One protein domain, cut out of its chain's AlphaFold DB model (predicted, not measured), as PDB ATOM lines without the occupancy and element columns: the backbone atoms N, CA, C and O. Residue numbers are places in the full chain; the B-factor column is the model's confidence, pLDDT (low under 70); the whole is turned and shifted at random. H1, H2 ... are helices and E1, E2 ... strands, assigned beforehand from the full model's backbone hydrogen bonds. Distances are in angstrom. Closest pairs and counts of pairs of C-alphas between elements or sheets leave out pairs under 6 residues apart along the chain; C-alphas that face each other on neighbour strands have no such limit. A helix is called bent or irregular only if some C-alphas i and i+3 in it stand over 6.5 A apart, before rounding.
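AT A GLANCE: This is residues 87 to 128 of the 129 residues of an uncharacterized protein of Acinetobacter sp. NIPH 899 (UniProt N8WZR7). Two short helices, H1 and H2, lie side by side and run opposite ways, and across from them is a small hairpin of two strands, E1 and E2. The loop before E1 and the loop between E1 and E2 reach toward opposite ends of the long axis, and the first two printed residues pair alongside E1. The printed part has 42 residues, with two named helices and two named strands in the order H1, E1, E2, H2; the sheet, E1 - E2, is antiparallel, and the class is mixed, helices and strands. The whole is compact, with a radius of gyration of the C-alphas of 9.0 A, and elongated in outline, with spans of 26 by 16 by 14 A.

HOW THE PARTS SIT: Start at residues 87 to 88, a short pairing, parallel, with residues 105 to 106 of E1, the strand of residues 104 to 106. Go on to H1, residues 91 to 98, where the closest C-alphas to E1 are those of Phe 98 and Val 104, 7.1 A apart. E1 and E2, residues 114 to 116, form a hairpin of antiparallel neighbours, their directions at 155 degrees. Look there for N 106 and O 114, 2.8 A apart, and N 104 and O 116, 3.0 A apart, both within hydrogen-bond range; the C-alphas of 105 and 115 face each other at 4.4 A. H2, residues 119 to 127, comes closest to E2 at the C-alphas of Thr 116 and Ala 122, 7.1 A apart, and to E1 at those of Cys 106 and Ala 122, 6.8 A apart. H1 and H2 touch, their closest C-alphas being those of Leu 91 and Tyr 126 at 5.8 A, with a shallow tilt of 17 degrees, opposite ways. H1 and E2 are apart. In H2 every O i to N i+4 pair is within hydrogen-bond range; in H1 2 of 4 are.

IN THESE COORDINATES: Find C-alpha 91 at (103.699, 141.582, 99.970); from there H1 runs 11.2 A to C-alpha 98. H1 is irregular, with C-alphas 92 and 95 7.3 A apart. E1, from C-alpha 104 at (109.558, 138.541, 88.979) to C-alpha 106, and E2, from C-alpha 114 to C-alpha 116, each measure 6.3 A. H2 begins at C-alpha 119 and runs 12.5 A to C-alpha 127 at (96.319, 143.438, 98.300).

THE WHOLE: The two C-alphas farthest apart are those of Gly 101 and Gly 110, 26.7 A. The links from H1 to E1 and from E2 to H2 are tight, the link from E1 to E2 is short, and no link is long. The printed part has no cut. The mean pLDDT of the printed part is 95.1, and no printed residue is under 70.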
ATOM      1  N   GLN A  87     111.309 134.953  92.377       96.38
ATOM      2  CA  GLN A  87     109.968 134.624  92.815       96.38
ATOM      3  C   GLN A  87     109.663 135.333  94.127       96.38
ATOM      4  O   GLN A  87     110.537 135.480  94.984       96.38
ATOM      5  N   VAL A  88     108.412 135.740  94.291       96.75
ATOM      6  CA  VAL A  88     107.905 136.328  95.527       96.75
ATOM      7  C   VAL A  88     106.568 135.679  95.877       96.75
ATOM      8  O   VAL A  88     105.822 135.257  94.993       96.75
ATOM      9  N   PHE A  89     106.299 135.530  97.172       95.75
ATOM     10  CA  PHE A  89     105.119 134.821  97.691       95.75
ATOM     11  C   PHE A  89     104.232 135.704  98.573       95.75
ATOM     12  O   PHE A  89     103.144 135.287  98.964       95.75
ATOM     13  N   SER A  90     104.694 136.907  98.911       93.88
ATOM     14  CA  SER A  90     104.045 137.771  99.887       93.88
ATOM     15  C   SER A  90     104.441 139.235  99.697       93.88
ATOM     16  O   SER A  90     105.514 139.548  99.175       93.88
ATOM     17  N   LEU A  91     103.560 140.134 100.139       94.31
ATOM     18  CA  LEU A  91     103.699 141.582  99.970       94.31
ATOM     19  C   LEU A  91     104.943 142.160 100.666       94.31
ATOM     20  O   LEU A  91     105.592 143.044 100.118       94.31
ATOM     21  N   ASP A  92     105.315 141.635 101.836       95.25
ATOM     22  CA  ASP A  92     106.446 142.108 102.651       95.25
ATOM     23  C   ASP A  92     107.813 141.945 101.965       95.25
ATOM     24  O   ASP A  92     108.774 142.627 102.314       95.25
ATOM     25  N   ARG A  93     107.904 141.065 100.963       95.19
ATOM     26  CA  ARG A  93     109.129 140.807 100.196       95.19
ATOM     27  C   ARG A  93     109.182 141.534  98.853       95.19
ATOM     28  O   ARG A  93     110.229 141.513  98.209       95.19
ATOM     29  N   VAL A  94     108.088 142.166  98.417       95.88
ATOM     30  CA  VAL A  94     107.974 142.764  97.074       95.88
ATOM     31  C   VAL A  94     109.029 143.846  96.852       95.88
ATOM     32  O   VAL A  94     109.768 143.766  95.874       95.88
ATOM     33  N   ASP A  95     109.168 144.804  97.771       95.69
ATOM     34  CA  ASP A  95     110.148 145.892  97.624       95.69
ATOM     35  C   ASP A  95     111.588 145.365  97.528       95.69
ATOM     36  O   ASP A  95     112.361 145.810  96.679       95.69
ATOM     37  N   GLN A  96     111.931 144.351  98.331       94.31
ATOM     38  CA  GLN A  96     113.250 143.724  98.286       94.31
ATOM     39  C   GLN A  96     113.496 143.043  96.934       94.31
ATOM     40  O   GLN A  96     114.506 143.304  96.288       94.31
ATOM     41  N   VAL A  97     112.585 142.175  96.489       95.12
ATOM     42  CA  VAL A  97     112.793 141.362  95.280       95.12
ATOM     43  C   VAL A  97     112.796 142.218  94.013       95.12
ATOM     44  O   VAL A  97     113.615 142.000  93.123       95.12
ATOM     45  N   PHE A  98     111.927 143.228  93.932       95.81
ATOM     46  CA  PHE A  98     111.881 144.127  92.775       95.81
ATOM     47  C   PHE A  98     113.084 145.075  92.714       95.81
ATOM     48  O   PHE A  98     113.436 145.525  91.622       95.81
ATOM     49  N   SER A  99     113.773 145.325  93.837       94.38
ATOM     50  CA  SER A  99     115.017 146.107  93.827       94.38
ATOM     51  C   SER A  99     116.136 145.446  93.007       94.38
ATOM     52  O   SER A  99     117.023 146.140  92.518       94.38
ATOM     53  N   TYR A 100     116.044 144.134  92.746       93.62
ATOM     54  CA  TYR A 100     116.987 143.401  91.892       93.62
ATOM     55  C   TYR A 100     116.832 143.705  90.391       93.62
ATOM     56  O   TYR A 100     117.683 143.322  89.588       93.62
ATOM     57  N   GLY A 101     115.767 144.414  89.994       92.50
ATOM     58  CA  GLY A 101     115.643 145.011  88.660       92.50
ATOM     59  C   GLY A 101     115.443 144.021  87.505       92.50
ATOM     60  O   GLY A 101     115.756 144.357  86.356       92.50
ATOM     61  N   ASP A 102     114.928 142.823  87.793       95.38
ATOM     62  CA  ASP A 102     114.590 141.790  86.808       95.38
ATOM     63  C   ASP A 102     113.095 141.410  86.875       95.38
ATOM     64  O   ASP A 102     112.336 141.920  87.692       95.38
ATOM     65  N   LEU A 103     112.654 140.546  85.965       96.25
ATOM     66  CA  LEU A 103     111.314 139.988  85.903       96.25
ATOM     67  C   LEU A 103     111.071 139.053  87.092       96.25
ATOM     68  O   LEU A 103     111.862 138.139  87.356       96.25
ATOM     69  N   VAL A 104     109.947 139.269  87.771       97.12
ATOM     70  CA  VAL A 104     109.558 138.541  88.979       97.12
ATOM     71  C   VAL A 104     108.274 137.767  88.714       97.12
ATOM     72  O   VAL A 104     107.346 138.292  88.098       97.12
ATOM     73  N   ILE A 105     108.208 136.527  89.198       98.19
ATOM     74  CA  ILE A 105     106.959 135.770  89.299       98.19
ATOM     75  C   ILE A 105     106.391 135.870  90.717       98.19
ATOM     76  O   ILE A 105     107.039 135.519  91.701       98.19
ATOM     77  N   CYS A 106     105.167 136.369  90.819       97.81
ATOM     78  CA  CYS A 106     104.432 136.554  92.059       97.81
ATOM     79  C   CYS A 106     103.442 135.401  92.224       97.81
ATOM     80  O   CYS A 106     102.558 135.202  91.387       97.81
ATOM     81  N   TYR A 107     103.575 134.651  93.312       96.94
ATOM     82  CA  TYR A 107     102.660 133.578  93.680       96.94
ATOM     83  C   TYR A 107     101.728 134.024  94.796       96.94
ATOM     84  O   TYR A 107     102.164 134.668  95.749       96.94
ATOM     85  N   LYS A 108     100.461 133.627  94.694       93.62
ATOM     86  CA  LYS A 108      99.430 133.823  95.714       93.62
ATOM     87  C   LYS A 108      98.473 132.639  95.689       93.62
ATOM     88  O   LYS A 108      98.073 132.186  94.617       93.62
ATOM     89  N   GLN A 109      98.127 132.115  96.861       91.56
ATOM     90  CA  GLN A 109      97.236 130.960  96.961       91.56
ATOM     91  C   GLN A 109      95.883 131.255  96.298       91.56
ATOM     92  O   GLN A 109      95.297 132.311  96.514       91.56
ATOM     93  N   GLY A 110      95.399 130.321  95.476       91.25
ATOM     94  CA  GLY A 110      94.120 130.459  94.769       91.25
ATOM     95  C   GLY A 110      94.137 131.414  93.570       91.25
ATOM     96  O   GLY A 110      93.094 131.609  92.955       91.25
ATOM     97  N   SER A 111      95.291 131.986  93.212       93.25
ATOM     98  CA  SER A 111      95.444 132.897  92.070       93.25
ATOM     99  C   SER A 111      96.399 132.331  91.019       93.25
ATOM    100  O   SER A 111      97.359 131.629  91.343       93.25
ATOM    101  N   THR A 112      96.171 132.679  89.752       95.25
ATOM    102  CA  THR A 112      97.163 132.463  88.691       95.25
ATOM    103  C   THR A 112      98.406 133.314  88.981       95.25
ATOM    104  O   THR A 112      98.245 134.485  89.331       95.25
ATOM    105  N   PRO A 113      99.634 132.775  88.843       96.81
ATOM    106  CA  PRO A 113     100.848 133.555  89.058       96.81
ATOM    107  C   PRO A 113     100.928 134.773  88.132       96.81
ATOM    108  O   PRO A 113     100.617 134.678  86.943       96.81
ATOM    109  N   LEU A 114     101.398 135.895  88.671       97.19
ATOM    110  CA  LEU A 114     101.643 137.124  87.918       97.19
ATOM    111  C   LEU A 114     103.133 137.237  87.589       97.19
ATOM    112  O   LEU A 114     103.963 137.213  88.492       97.19
ATOM    113  N   ILE A 115     103.484 137.403  86.314       97.50
ATOM    114  CA  ILE A 115     104.859 137.678  85.882       97.50
ATOM    115  C   ILE A 115     104.948 139.153  85.494       97.50
ATOM    116  O   ILE A 115     104.302 139.565  84.535       97.50
ATOM    117  N   THR A 116     105.737 139.949  86.219       97.06
ATOM    118  CA  THR A 116     105.814 141.399  85.978       97.06
ATOM    119  C   THR A 116     107.164 142.011  86.362       97.06
ATOM    120  O   THR A 116     107.951 141.426  87.108       97.06
ATOM    121  N   LYS A 117     107.441 143.197  85.805       95.94
ATOM    122  CA  LYS A 117     108.508 144.121  86.237       95.94
ATOM    123  C   LYS A 117     107.947 145.352  86.959       95.94
ATOM    124  O   LYS A 117     108.725 146.158  87.458       95.94
ATOM    125  N   ASP A 118     106.623 145.516  87.002       96.88
ATOM    126  CA  ASP A 118     105.967 146.635  87.673       96.88
ATOM    127  C   ASP A 118     105.666 146.275  89.130       96.88
ATOM    128  O   ASP A 118     104.801 145.455  89.443       96.88
ATOM    129  N   ILE A 119     106.378 146.939  90.037       97.12
ATOM    130  CA  ILE A 119     106.197 146.763  91.473       97.12
ATOM    131  C   ILE A 119     104.782 147.137  91.938       97.12
ATOM    132  O   ILE A 119     104.249 146.510  92.850       97.12
ATOM    133  N   ASN A 120     104.133 148.120  91.308       97.12
ATOM    134  CA  ASN A 120     102.779 148.529  91.681       97.12
ATOM    135  C   ASN A 120     101.751 147.476  91.259       97.12
ATOM    136  O   ASN A 120     100.775 147.240  91.969       97.12
ATOM    137  N   GLU A 121     101.972 146.820  90.119       97.25
ATOM    138  CA  GLU A 121     101.168 145.674  89.697       97.25
ATOM    139  C   GLU A 121     101.302 144.510  90.686       97.25
ATOM    140  O   GLU A 121     100.289 143.958  91.115       97.25
ATOM    141  N   ALA A 122     102.525 144.213  91.136       97.00
ATOM    142  CA  ALA A 122     102.768 143.194  92.153       97.00
ATOM    143  C   ALA A 122     102.129 143.533  93.512       97.00
ATOM    144  O   ALA A 122     101.512 142.664  94.126       97.00
ATOM    145  N   LYS A 123     102.210 144.787  93.981       96.81
ATOM    146  CA  LYS A 123     101.563 145.211  95.239       96.81
ATOM    147  C   LYS A 123     100.047 145.015  95.181       96.81
ATOM    148  O   LYS A 123      99.488 144.339  96.045       96.81
ATOM    149  N   ARG A 124      99.407 145.473  94.098       96.25
ATOM    150  CA  ARG A 124      97.967 145.262  93.862       96.25
ATOM    151  C   ARG A 124      97.592 143.781  93.848       96.25
ATOM    152  O   ARG A 124      96.584 143.404  94.437       96.25
ATOM    153  N   PHE A 125      98.403 142.930  93.219       96.12
ATOM    154  CA  PHE A 125      98.164 141.484  93.179       96.12
ATOM    155  C   PHE A 125      98.054 140.858  94.581       96.12
ATOM    156  O   PHE A 125      97.207 139.992  94.819       96.12
ATOM    157  N   TYR A 126      98.858 141.321  95.540       94.94
ATOM    158  CA  TYR A 126      98.801 140.822  96.914       94.94
ATOM    159  C   TYR A 126      97.676 141.437  97.749       94.94
ATOM    160  O   TYR A 126      97.069 140.712  98.538       94.94
ATOM    161  N   GLU A 127      97.346 142.709  97.539       91.12
ATOM    162  CA  GLU A 127      96.319 143.438  98.300       91.12
ATOM    163  C   GLU A 127      94.874 142.999  97.997       91.12
ATOM    164  O   GLU A 127      94.009 143.112  98.865       91.12
ATOM    165  N   VAL A 128      94.592 142.480  96.797       77.75
ATOM    166  CA  VAL A 128      93.234 142.047  96.405       77.75
ATOM    167  C   VAL A 128      92.867 140.725  97.085       77.75
ATOM    168  O   VAL A 128      93.313 139.676  96.632       77.75
TER     169      VAL A 128